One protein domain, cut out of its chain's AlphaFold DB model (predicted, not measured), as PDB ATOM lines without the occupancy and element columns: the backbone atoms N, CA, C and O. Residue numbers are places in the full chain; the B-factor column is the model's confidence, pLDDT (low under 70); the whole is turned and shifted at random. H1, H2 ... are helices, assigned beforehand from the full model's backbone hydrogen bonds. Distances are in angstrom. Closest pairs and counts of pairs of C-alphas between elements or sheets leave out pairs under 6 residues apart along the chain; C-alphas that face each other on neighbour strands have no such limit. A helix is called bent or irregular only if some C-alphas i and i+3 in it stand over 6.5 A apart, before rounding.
ATOM      1  N   ASP A   4     209.504 249.345 163.089       95.12
ATOM      2  CA  ASP A   4     209.054 250.081 164.281       95.12
ATOM      3  C   ASP A   4     207.566 250.421 164.236       95.12
ATOM      4  O   ASP A   4     206.864 250.325 165.243       95.12
ATOM      5  N   LYS A   5     207.059 250.759 163.045       96.12
ATOM      6  CA  LYS A   5     205.639 251.058 162.858       96.12
ATOM      7  C   LYS A   5     204.788 249.808 163.076       96.12
ATOM      8  O   LYS A   5     203.788 249.892 163.781       96.12
ATOM      9  N   LEU A   6     205.201 248.657 162.538       96.12
ATOM     10  CA  LEU A   6     204.516 247.381 162.776       96.12
ATOM     11  C   LEU A   6     204.467 247.085 164.277       96.12
ATOM     12  O   LEU A   6     203.397 246.834 164.823       96.12
ATOM     13  N   ARG A   7     205.614 247.179 164.955       95.94
ATOM     14  CA  ARG A   7     205.718 246.947 166.396       95.94
ATOM     15  C   ARG A   7     204.744 247.819 167.191       95.94
ATOM     16  O   ARG A   7     204.074 247.297 168.076       95.94
ATOM     17  N   VAL A   8     204.673 249.119 166.905       97.38
ATOM     18  CA  VAL A   8     203.747 250.032 167.596       97.38
ATOM     19  C   VAL A   8     202.295 249.629 167.348       97.38
ATOM     20  O   VAL A   8     201.531 249.500 168.297       97.38
ATOM     21  N   LEU A   9     201.922 249.349 166.098       97.81
ATOM     22  CA  LEU A   9     200.551 248.950 165.766       97.81
ATOM     23  C   LEU A   9     200.142 247.636 166.444       97.81
ATOM     24  O   LEU A   9     199.025 247.520 166.936       97.81
ATOM     25  N   VAL A  10     201.050 246.660 166.525       98.00
ATOM     26  CA  VAL A  10     200.780 245.388 167.210       98.00
ATOM     27  C   VAL A  10     200.664 245.584 168.725       98.00
ATOM     28  O   VAL A  10     199.811 244.959 169.349       98.00
ATOM     29  N   LYS A  11     201.465 246.473 169.329       98.06
ATOM     30  CA  LYS A  11     201.303 246.834 170.748       98.06
ATOM     31  C   LYS A  11     199.927 247.445 171.015       98.06
ATOM     32  O   LYS A  11     199.225 246.966 171.896       98.06
ATOM     33  N   ASN A  12     199.506 248.400 170.189       98.00
ATOM     34  CA  ASN A  12     198.185 249.027 170.298       98.00
ATOM     35  C   ASN A  12     197.042 248.017 170.082       98.00
ATOM     36  O   ASN A  12     195.968 248.143 170.671       98.00
ATOM     37  N   ALA A  13     197.258 246.999 169.241       98.31
ATOM     38  CA  ALA A  13     196.315 245.897 169.089       98.31
ATOM     39  C   ALA A  13     196.210 245.058 170.372       98.31
ATOM     40  O   ALA A  13     195.103 244.711 170.769       98.31
ATOM     41  N   ALA A  14     197.333 244.763 171.035       98.31
ATOM     42  CA  ALA A  14     197.356 243.984 172.274       98.31
ATOM     43  C   ALA A  14     196.599 244.668 173.428       98.31
ATOM     44  O   ALA A  14     195.985 243.981 174.240       98.31
ATOM     45  N   GLU A  15     196.566 246.002 173.463       97.88
ATOM     46  CA  GLU A  15     195.780 246.788 174.434       97.88
ATOM     47  C   GLU A  15     194.264 246.554 174.321       97.88
ATOM     48  O   GLU A  15     193.504 246.960 175.197       97.88
ATOM     49  N   LYS A  16     193.788 245.906 173.248       98.06
ATOM     50  CA  LYS A  16     192.380 245.498 173.129       98.06
ATOM     51  C   LYS A  16     192.051 244.252 173.947       98.06
ATOM     52  O   LYS A  16     190.872 243.947 174.082       98.06
ATOM     53  N   ILE A  17     193.060 243.580 174.515       97.12
ATOM     54  CA  ILE A  17     192.989 242.466 175.481       97.12
ATOM     55  C   ILE A  17     192.334 241.190 174.927       97.12
ATOM     56  O   ILE A  17     192.923 240.112 174.972       97.12
ATOM     57  N   TYR A  18     191.123 241.280 174.389       97.62
ATOM     58  CA  TYR A  18     190.407 240.157 173.805       97.62
ATOM     59  C   TYR A  18     190.928 239.867 172.402       97.62
ATOM     60  O   TYR A  18     190.975 240.748 171.537       97.62
ATOM     61  N   TYR A  19     191.284 238.608 172.149       97.25
ATOM     62  CA  TYR A  19     191.957 238.197 170.917       97.25
ATOM     63  C   TYR A  19     191.192 238.584 169.637       97.25
ATOM     64  O   TYR A  19     191.813 239.160 168.741       97.25
ATOM     65  N   PRO A  20     189.855 238.418 169.541       97.31
ATOM     66  CA  PRO A  20     189.103 238.871 168.368       97.31
ATOM     67  C   PRO A  20     189.178 240.387 168.140       97.31
ATOM     68  O   PRO A  20     189.230 240.847 166.999       97.31
ATOM     69  N   GLN A  21     189.223 241.182 169.213       98.19
ATOM     70  CA  GLN A  21     189.355 242.638 169.112       98.19
ATOM     71  C   GLN A  21     190.769 243.038 168.676       98.19
ATOM     72  O   GLN A  21     190.923 243.959 167.872       98.19
ATOM     73  N   CYS A  22     191.787 242.306 169.139       98.06
ATOM     74  CA  CYS A  22     193.165 242.468 168.679       98.06
ATOM     75  C   CYS A  22     193.266 242.222 167.165       98.06
ATOM     76  O   CYS A  22     193.838 243.040 166.446       98.06
ATOM     77  N   LEU A  23     192.665 241.132 166.666       97.62
ATOM     78  CA  LEU A  23     192.653 240.808 165.235       97.62
ATOM     79  C   LEU A  23     191.939 241.880 164.412       97.62
ATOM     80  O   LEU A  23     192.513 242.385 163.449       97.62
ATOM     81  N   LYS A  24     190.747 242.307 164.846       98.12
ATOM     82  CA  LYS A  24     190.003 243.392 164.190       98.12
ATOM     83  C   LYS A  24     190.827 244.681 164.114       98.12
ATOM     84  O   LYS A  24     190.792 245.385 163.106       98.12
ATOM     85  N   HIS A  25     191.583 244.995 165.167       98.19
ATOM     86  CA  HIS A  25     192.464 246.160 165.173       98.19
ATOM     87  C   HIS A  25     193.642 246.001 164.205       98.19
ATOM     88  O   HIS A  25     193.964 246.945 163.485       98.19
ATOM     89  N   ILE A  26     194.271 244.822 164.142       97.62
ATOM     90  CA  ILE A  26     195.336 244.528 163.168       97.62
ATOM     91  C   ILE A  26     194.804 244.708 161.744       97.62
ATOM     92  O   ILE A  26     195.396 245.442 160.955       97.62
ATOM     93  N   GLU A  27     193.663 244.100 161.434       97.38
ATOM     94  CA  GLU A  27     193.071 244.128 160.096       97.38
ATOM     95  C   GLU A  27     192.715 245.545 159.635       97.38
ATOM     96  O   GLU A  27     192.906 245.874 158.465       97.38
ATOM     97  N   GLY A  28     192.261 246.400 160.558       97.44
ATOM     98  CA  GLY A  28     191.923 247.795 160.273       97.44
ATOM     99  C   GLY A  28     193.095 248.784 160.307       97.44
ATOM    100  O   GLY A  28     192.925 249.923 159.881       97.44
ATOM    101  N   SER A  29     194.270 248.398 160.820       96.50
ATOM    102  CA  SER A  29     195.387 249.333 161.062       96.50
ATOM    103  C   SER A  29     196.576 249.167 160.115       96.50
ATOM    104  O   SER A  29     197.467 250.024 160.095       96.50
ATOM    105  N   MET A  30     196.618 248.093 159.322       96.06
ATOM    106  CA  MET A  30     197.721 247.846 158.396       96.06
ATOM    107  C   MET A  30     197.330 247.057 157.138       96.06
ATOM    108  O   MET A  30     196.320 246.354 157.147       96.06
ATOM    109  N   PRO A  31     198.152 247.122 156.069       96.75
ATOM    110  CA  PRO A  31     197.935 246.342 154.853       96.75
ATOM    111  C   PRO A  31     197.949 244.825 155.088       96.75
ATOM    112  O   PRO A  31     198.639 244.326 155.984       96.75
ATOM    113  N   LYS A  32     197.208 244.095 154.245       96.88
ATOM    114  CA  LYS A  32     196.937 242.654 154.388       96.88
ATOM    115  C   LYS A  32     198.198 241.796 154.396       96.88
ATOM    116  O   LYS A  32     198.272 240.816 155.134       96.88
ATOM    117  N   GLU A  33     199.211 242.181 153.630       96.75
ATOM    118  CA  GLU A  33     200.490 241.478 153.555       96.75
ATOM    119  C   GLU A  33     201.254 241.457 154.893       96.75
ATOM    120  O   GLU A  33     202.100 240.590 155.101       96.75
ATOM    121  N   PHE A  34     200.927 242.352 155.835       97.12
ATOM    122  CA  PHE A  34     201.524 242.377 157.174       97.12
ATOM    123  C   PHE A  34     200.698 241.640 158.233       97.12
ATOM    124  O   PHE A  34     201.196 241.441 159.340       97.12
ATOM    125  N   HIS A  35     199.466 241.207 157.935       96.81
ATOM    126  CA  HIS A  35     198.563 240.632 158.944       96.81
ATOM    127  C   HIS A  35     199.126 239.361 159.579       96.81
ATOM    128  O   HIS A  35     199.082 239.223 160.797       96.81
ATOM    129  N   ALA A  36     199.697 238.458 158.778       95.88
ATOM    130  CA  ALA A  36     200.295 237.223 159.290       95.88
ATOM    131  C   ALA A  36     201.464 237.511 160.244       95.88
ATOM    132  O   ALA A  36     201.513 236.985 161.356       95.88
ATOM    133  N   LEU A  37     202.360 238.423 159.853       96.69
ATOM    134  CA  LEU A  37     203.472 238.849 160.700       96.69
ATOM    135  C   LEU A  37     202.970 239.536 161.979       96.69
ATOM    136  O   LEU A  37     203.493 239.284 163.062       96.69
ATOM    137  N   ALA A  38     201.938 240.372 161.879       97.44
ATOM    138  CA  ALA A  38     201.340 241.050 163.021       97.44
ATOM    139  C   ALA A  38     200.706 240.069 164.017       97.44
ATOM    140  O   ALA A  38     200.949 240.201 165.214       97.44
ATOM    141  N   ARG A  39     199.975 239.048 163.545       96.44
ATOM    142  CA  ARG A  39     199.442 237.970 164.398       96.44
ATOM    143  C   ARG A  39     200.556 237.180 165.080       96.44
ATOM    144  O   ARG A  39     200.515 236.997 166.293       96.44
ATOM    145  N   ALA A  40     201.593 236.801 164.331       96.38
ATOM    146  CA  ALA A  40     202.766 236.129 164.888       96.38
ATOM    147  C   ALA A  40     203.522 236.999 165.909       96.38
ATOM    148  O   ALA A  40     204.151 236.479 166.822       96.38
ATOM    149  N   THR A  41     203.439 238.325 165.785       96.75
ATOM    150  CA  THR A  41     204.060 239.269 166.724       96.75
ATOM    151  C   THR A  41     203.175 239.538 167.952       96.75
ATOM    152  O   THR A  41     203.687 239.767 169.047       96.75
ATOM    153  N   LEU A  42     201.846 239.492 167.806       97.69
ATOM    154  CA  LEU A  42     200.874 239.781 168.869       97.69
ATOM    155  C   LEU A  42     201.083 238.905 170.111       97.69
ATOM    156  O   LEU A  42     200.963 239.392 171.238       97.69
ATOM    157  N   ILE A  43     201.454 237.637 169.909       96.31
ATOM    158  CA  ILE A  43     201.642 236.647 170.979       96.31
ATOM    159  C   ILE A  43     202.708 237.055 172.008       96.31
ATOM    160  O   ILE A  43     202.689 236.551 173.127       96.31
ATOM    161  N   TYR A  44     203.621 237.966 171.652       96.38
ATOM    162  CA  TYR A  44     204.669 238.465 172.546       96.38
ATOM    163  C   TYR A  44     204.218 239.632 173.429       96.38
ATOM    164  O   TYR A  44     204.836 239.882 174.460       96.38
ATOM    165  N   TYR A  45     203.156 240.348 173.049       97.81
ATOM    166  CA  TYR A  45     202.668 241.522 173.785       97.81
ATOM    167  C   TYR A  45     201.402 241.233 174.583       97.81
ATOM    168  O   TYR A  45     201.225 241.755 175.679       97.81
ATOM    169  N   LEU A  46     200.533 240.372 174.058       97.62
ATOM    170  CA  LEU A  46     199.262 240.055 174.695       97.62
ATOM    171  C   LEU A  46     199.384 239.438 176.109       97.62
ATOM    172  O   LEU A  46     198.560 239.774 176.959       97.62
ATOM    173  N   PRO A  47     200.398 238.604 176.432       98.12
ATOM    174  CA  PRO A  47     200.514 238.020 177.767       98.12
ATOM    175  C   PRO A  47     200.644 239.044 178.896       98.12
ATOM    176  O   PRO A  47     200.072 238.819 179.957       98.12
ATOM    177  N   SER A  48     201.363 240.156 178.691       97.12
ATOM    178  CA  SER A  48     201.497 241.184 179.735       97.12
ATOM    179  C   SER A  48     200.177 241.915 179.956       97.12
ATOM    180  O   SER A  48     199.746 242.046 181.092       97.12
ATOM    181  N   GLN A  49     199.483 242.272 178.870       98.00
ATOM    182  CA  GLN A  49     198.174 242.932 178.931       98.00
ATOM    183  C   GLN A  49     197.150 242.085 179.693       98.00
ATOM    184  O   GLN A  49     196.410 242.597 180.524       98.00
ATOM    185  N   ILE A  50     197.138 240.769 179.452       97.94
ATOM    186  CA  ILE A  50     196.273 239.848 180.195       97.94
ATOM    187  C   ILE A  50     196.741 239.723 181.648       97.94
ATOM    188  O   ILE A  50     195.917 239.735 182.555       97.94
ATOM    189  N   ALA A  51     198.043 239.583 181.901       96.44
ATOM    190  CA  ALA A  51     198.562 239.413 183.257       96.44
ATOM    191  C   ALA A  51     198.243 240.603 184.178       96.44
ATOM    192  O   ALA A  51     198.004 240.361 185.365       96.44
ATOM    193  N   ASP A  52     198.194 241.816 183.618       95.81
ATOM    194  CA  ASP A  52     197.931 243.087 184.305       95.81
ATOM    195  C   ASP A  52     196.444 243.337 184.626       95.81
ATOM    196  O   ASP A  52     196.126 244.269 185.367       95.81
ATOM    197  N   LEU A  53     195.519 242.507 184.121       95.88
ATOM    198  CA  LEU A  53     194.104 242.556 184.523       95.88
ATOM    199  C   LEU A  53     193.974 242.370 186.039       95.88
ATOM    200  O   LEU A  53     194.834 241.753 186.663       95.88
ATOM    201  N   GLN A  54     192.905 242.866 186.663       93.38
ATOM    202  CA  GLN A  54     192.804 242.834 188.125       93.38
ATOM    203  C   GLN A  54     192.384 241.448 188.618       93.38
ATOM    204  O   GLN A  54     193.053 240.827 189.455       93.38
ATOM    205  N   THR A  55     191.310 240.911 188.050       94.50
ATOM    206  CA  THR A  55     190.661 239.700 188.559       94.50
ATOM    207  C   THR A  55     191.113 238.437 187.829       94.50
ATOM    208  O   THR A  55     191.619 238.454 186.703       94.50
ATOM    209  N   LYS A  56     190.964 237.286 188.495       93.94
ATOM    210  CA  LYS A  56     191.262 235.980 187.887       93.94
ATOM    211  C   LYS A  56     190.266 235.671 186.768       93.94
ATOM    212  O   LYS A  56     190.623 235.020 185.788       93.94
ATOM    213  N   GLU A  57     189.042 236.141 186.936       96.81
ATOM    214  CA  GLU A  57     187.909 235.986 186.041       96.81
ATOM    215  C   GLU A  57     188.180 236.699 184.714       96.81
ATOM    216  O   GLU A  57     188.171 236.032 183.681       96.81
ATOM    217  N   GLU A  58     188.570 237.979 184.740       96.75
ATOM    218  CA  GLU A  58     188.936 238.741 183.534       96.75
ATOM    219  C   GLU A  58     190.085 238.075 182.766       96.75
ATOM    220  O   GLU A  58     190.028 237.914 181.546       96.75
ATOM    221  N   ARG A  59     191.120 237.604 183.481       96.88
ATOM    222  CA  ARG A  59     192.238 236.863 182.867       96.88
ATOM    223  C   ARG A  59     191.764 235.603 182.155       96.88
ATOM    224  O   ARG A  59     192.210 235.306 181.046       96.88
ATOM    225  N   ARG A  60     190.873 234.847 182.798       96.94
ATOM    226  CA  ARG A  60     190.301 233.620 182.236       96.94
ATOM    227  C   ARG A  60     189.463 233.929 181.000       96.94
ATOM    228  O   ARG A  60     189.589 233.222 180.007       96.94
ATOM    229  N   GLU A  61     188.642 234.969 181.042       97.75
ATOM    230  CA  GLU A  61     187.817 235.395 179.908       97.75
ATOM    231  C   GLU A  61     188.666 235.843 178.717       97.75
ATOM    232  O   GLU A  61     188.424 235.404 177.591       97.75
ATOM    233  N   ALA A  62     189.714 236.632 178.959       97.81
ATOM    234  CA  ALA A  62     190.647 237.043 177.916       97.81
ATOM    235  C   ALA A  62     191.332 235.830 177.258       97.81
ATOM    236  O   ALA A  62     191.361 235.731 176.031       97.81
ATOM    237  N   ILE A  63     191.803 234.856 178.048       97.31
ATOM    238  CA  ILE A  63     192.385 233.604 177.526       97.31
ATOM    239  C   ILE A  63     191.351 232.785 176.740       97.31
ATOM    240  O   ILE A  63     191.669 232.241 175.681       97.31
ATOM    241  N   ASN A  64     190.114 232.702 177.231       97.50
ATOM    242  CA  ASN A  64     189.038 231.959 176.575       97.50
ATOM    243  C   ASN A  64     188.595 232.594 175.252       97.50
ATOM    244  O   ASN A  64     188.086 231.884 174.391       97.50
ATOM    245  N   SER A  65     188.831 233.896 175.060       97.31
ATOM    246  CA  SER A  65     188.579 234.572 173.783       97.31
ATOM    247  C   SER A  65     189.519 234.124 172.655       97.31
ATOM    248  O   SER A  65     189.229 234.363 171.482       97.31
ATOM    249  N   ILE A  66     190.645 233.481 172.990       96.94
ATOM    250  CA  ILE A  66     191.583 232.940 172.007       96.94
ATOM    251  C   ILE A  66     191.024 231.603 171.491       96.94
ATOM    252  O   ILE A  66     190.783 230.695 172.304       96.94
ATOM    253  N   PRO A  67     190.836 231.443 170.167       94.69
ATOM    254  CA  PRO A  67     190.362 230.187 169.599       94.69
ATOM    255  C   PRO A  67     191.373 229.062 169.852       94.69
ATOM    256  O   PRO A  67     192.579 229.303 169.919       94.69
ATOM    257  N   GLU A  68     190.884 227.824 169.973       91.25
ATOM    258  CA  GLU A  68     191.743 226.635 170.137       91.25
ATOM    259  C   GLU A  68     192.708 226.466 168.961       91.25
ATOM    260  O   GLU A  68     193.871 226.118 169.144       91.25
ATOM    261  N   ILE A  69     192.230 226.778 167.754       90.88
ATOM    262  CA  ILE A  69     193.032 226.811 166.534       90.88
ATOM    263  C   ILE A  69     193.171 228.273 166.118       90.88
ATOM    264  O   ILE A  69     192.263 228.867 165.539       90.88
ATOM    265  N   ALA A  70     194.313 228.856 166.461       92.38
ATOM    266  CA  ALA A  70     194.709 230.199 166.063       92.38
ATOM    267  C   ALA A  70     195.792 230.137 164.974       92.38
ATOM    268  O   ALA A  70     196.337 229.079 164.675       92.38
ATOM    269  N   ASP A  71     196.126 231.283 164.393       88.25
ATOM    270  CA  ASP A  71     197.288 231.436 163.520       88.25
ATOM    271  C   ASP A  71     198.248 232.453 164.154       88.25
ATOM    272  O   ASP A  71     197.888 233.634 164.215       88.25
ATOM    273  N   PRO A  72     199.430 232.032 164.647       93.06
ATOM    274  CA  PRO A  72     199.983 230.663 164.616       93.06
ATOM    275  C   PRO A  72     199.258 229.636 165.512       93.06
ATOM    276  O   PRO A  72     198.684 230.003 166.538       93.06
ATOM    277  N   ILE A  73     199.361 228.335 165.195       94.06
ATOM    278  CA  ILE A  73     198.624 227.248 165.889       94.06
ATOM    279  C   ILE A  73     198.878 227.182 167.402       94.06
ATOM    280  O   ILE A  73     197.976 226.894 168.181       94.06
ATOM    281  N   HIS A  74     200.088 227.520 167.849       93.56
ATOM    282  CA  HIS A  74     200.464 227.471 169.265       93.56
ATOM    283  C   HIS A  74     200.117 228.746 170.050       93.56
ATOM    284  O   HIS A  74     200.472 228.846 171.225       93.56
ATOM    285  N   THR A  75     199.427 229.716 169.440       96.00
ATOM    286  CA  THR A  75     199.161 231.040 170.032       96.00
ATOM    287  C   THR A  75     198.527 230.951 171.416       96.00
ATOM    288  O   THR A  75     199.037 231.556 172.359       96.00
ATOM    289  N   LYS A  76     197.457 230.160 171.576       97.12
ATOM    290  CA  LYS A  76     196.745 230.051 172.856       97.12
ATOM    291  C   LYS A  76     197.646 229.508 173.961       97.12
ATOM    292  O   LYS A  76     197.766 230.119 175.021       97.12
ATOM    293  N   GLN A  77     198.332 228.399 173.693       96.69
ATOM    294  CA  GLN A  77     199.230 227.778 174.665       96.69
ATOM    295  C   GLN A  77     200.410 228.691 175.016       96.69
ATOM    296  O   GLN A  77     200.789 228.785 176.186       96.69
ATOM    297  N   PHE A  78     200.968 229.389 174.024       96.75
ATOM    298  CA  PHE A  78     202.049 230.347 174.232       96.75
ATOM    299  C   PHE A  78     201.610 231.484 175.159       96.75
ATOM    300  O   PHE A  78     202.294 231.775 176.140       96.75
ATOM    301  N   ILE A  79     200.435 232.071 174.910       97.38
ATOM    302  CA  ILE A  79     199.898 233.153 175.740       97.38
ATOM    303  C   ILE A  79     199.632 232.671 177.167       97.38
ATOM    304  O   ILE A  79     200.058 233.327 178.115       97.38
ATOM    305  N   ILE A  80     199.013 231.497 177.339       97.44
ATOM    306  CA  ILE A  80     198.783 230.894 178.662       97.44
ATOM    307  C   ILE A  80     200.101 230.742 179.432       97.44
ATOM    308  O   ILE A  80     200.177 231.091 180.613       97.44
ATOM    309  N   ASN A  81     201.143 230.228 178.777       97.38
ATOM    310  CA  ASN A  81     202.451 230.044 179.398       97.38
ATOM    311  C   ASN A  81     203.102 231.387 179.754       97.38
ATOM    312  O   ASN A  81     203.652 231.518 180.848       97.38
ATOM    313  N   GLY A  82     202.986 232.387 178.878       96.94
ATOM    314  CA  GLY A  82     203.468 233.747 179.121       96.94
ATOM    315  C   GLY A  82     202.807 234.388 180.342       96.94
ATOM    316  O   GLY A  82     203.507 234.832 181.250       96.94
ATOM    317  N   VAL A  83     201.472 234.351 180.422       96.88
ATOM    318  CA  VAL A  83     200.707 234.894 181.561       96.88
ATOM    319  C   VAL A  83     201.128 234.215 182.869       96.88
ATOM    320  O   VAL A  83     201.437 234.891 183.850       96.88
ATOM    321  N   LYS A  84     201.210 232.876 182.881       95.44
ATOM    322  CA  LYS A  84     201.662 232.107 184.055       95.44
ATOM    323  C   LYS A  84     203.094 232.460 184.462       95.44
ATOM    324  O   LYS A  84     203.378 232.568 185.655       95.44
ATOM    325  N   GLY A  85     203.992 232.625 183.491       95.94
ATOM    326  CA  GLY A  85     205.388 232.990 183.724       95.94
ATOM    327  C   GLY A  85     205.529 234.363 184.381       95.94
ATOM    328  O   GLY A  85     206.226 234.488 185.387       95.94
ATOM    329  N   ILE A  86     204.808 235.365 183.869       94.88
ATOM    330  CA  ILE A  86     204.777 236.726 184.430       94.88
ATOM    331  C   ILE A  86     204.278 236.692 185.878       94.88
ATOM    332  O   ILE A  86     204.942 237.213 186.773       94.88
ATOM    333  N   TRP A  87     203.171 235.990 186.132       88.94
ATOM    334  CA  TRP A  87     202.617 235.826 187.478       88.94
ATOM    335  C   TRP A  87     203.600 235.163 188.444       88.94
ATOM    336  O   TRP A  87     203.820 235.667 189.546       88.94
ATOM    337  N   LYS A  88     204.237 234.062 188.029       92.06
ATOM    338  CA  LYS A  88     205.235 233.360 188.846       92.06
ATOM    339  C   LYS A  88     206.407 234.270 189.214       92.06
ATOM    340  O   LYS A  88     206.872 234.216 190.347       92.06
ATOM    341  N   ASN A  89     206.872 235.100 188.285       88.94
ATOM    342  CA  ASN A  89     207.972 236.029 188.537       88.94
ATOM    343  C   ASN A  89     207.557 237.169 189.479       88.94
ATOM    344  O   ASN A  89     208.297 237.471 190.411       88.94
ATOM    345  N   ALA A  90     206.355 237.730 189.311       84.19
ATOM    346  CA  ALA A  90     205.826 238.769 190.196       84.19
ATOM    347  C   ALA A  90     205.674 238.300 191.656       84.19
ATOM    348  O   ALA A  90     205.854 239.087 192.580       84.19
ATOM    349  N   HIS A  91     205.377 237.013 191.873       74.06
ATOM    350  CA  HIS A  91     205.257 236.427 193.215       74.06
ATOM    351  C   HIS A  91     206.597 235.987 193.814       74.06
ATOM    352  O   HIS A  91     206.685 235.839 195.023       74.06
ATOM    353  N   LYS A  92     207.630 235.771 192.990       74.12
ATOM    354  CA  LYS A  92     208.996 235.476 193.454       74.12
ATOM    355  C   LYS A  92     209.795 236.723 193.834       74.12
ATOM    356  O   LYS A  92     210.801 236.598 194.515       74.12
ATOM    357  N   ALA A  93     209.399 237.888 193.326       63.78
ATOM    358  CA  ALA A  93     210.042 239.170 193.611       63.78
ATOM    359  C   ALA A  93     209.538 239.832 194.914       63.78
ATOM    360  O   ALA A  93     209.900 240.974 195.189       63.78
ATOM    361  N   LYS A  94     208.688 239.135 195.678       50.56
ATOM    362  CA  LYS A  94     208.217 239.499 197.018       50.56
ATOM    363  C   LYS A  94     208.842 238.561 198.038       50.56
ATOM    364  O   LYS A  94     209.116 239.046 199.152       50.56
TER     365      LYS A  94
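Overview. This is residues 4 to 94 of the 94 residues of an uncharacterized protein of Porticoccaceae bacterium (UniProt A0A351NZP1). Two small lobes of three helices each sit end to end: H1, H2 and H3 pack on one another in the first, and H4 packs with H5 and H6 in the second. H3 and H4 follow each other along the long axis where the lobes join, and the far end of H6 sticks out with the tail, residues 88 to 94. The printed part has 91 residues with six named helices, H1 to H6 in order along the chain, and no named strand; the class is all helix. The whole is compact, with a radius of gyration of the C-alphas of 13.1 A, yet elongated in outline, with spans of 43 by 28 by 20 A.

Along the chain. H1 is residues 4 to 14, 15.4 A from first to last C-alpha, and begins at C-alpha 4 (209.054, 250.081, 164.281). H2 is residues 19 to 29, 15.3 A long. H3 is residues 32 to 42, also 15.3 A, and is irregular: C-alphas 33 and 36 are 7.1 A apart. H4, residues 46 to 51, begins at C-alpha 46 (199.262, 240.055, 174.695). H5 is residues 56 to 64, 12.2 A long. H6, residues 75 to 92, is the longest helix at 25.8 A and ends at C-alpha 92 (208.996, 235.476, 193.454).

Arrangement. H1 and H2 form a helical hairpin and touch, opposite ways at a tilt of 36 degrees, only just steep; their closest C-alphas, of Ala 13 and Cys 22, are 4.7 A apart. H2 and H3 form another hairpin, at a steep tilt of 39 degrees, closest at the C-alphas of Ile 26 and His 35, 6.6 A. H3 also touches H1, at a steep tilt of 64 degrees, closest at the C-alphas of Val 10 and Leu 42, 5.8 A. H3 and H4 meet only through their link. H1 and H4 are close but not clearly touching, with the closest C-alphas, of Ala 14 and Leu 46, 5.0 A apart. H4 and H5 form a hairpin at a shallow tilt of 21 degrees, closest at the C-alphas of Ile 50 and Arg 59, 5.7 A. H6 touches H4 with residues 79 to 87 alone, the same way at a steep tilt of 40 degrees, closest at the C-alphas of Pro 47 and Val 83, 4.9 A. H5 and H6, a hairpin, only just touch, with 3 pairs of C-alphas within 8 A and residues 76 to 80 alone of H6. H3 and H6 are only just apart, their closest C-alphas 8.1 A from each other. In H1, H2, H4, H5 and H6 every O i to N i+4 pair is within hydrogen-bond range; in H3 5 of 7 are.

Size, cuts and confidence. The two C-alphas farthest apart, of Lys 32 and Lys 94, are 44.2 A from each other. The printed part has no cut and no long link; the link from H5 to H6, 10 residues, is short, and the other four are tight. The mean pLDDT of the printed part is 94.8, and residues 93 to 94 are under 70.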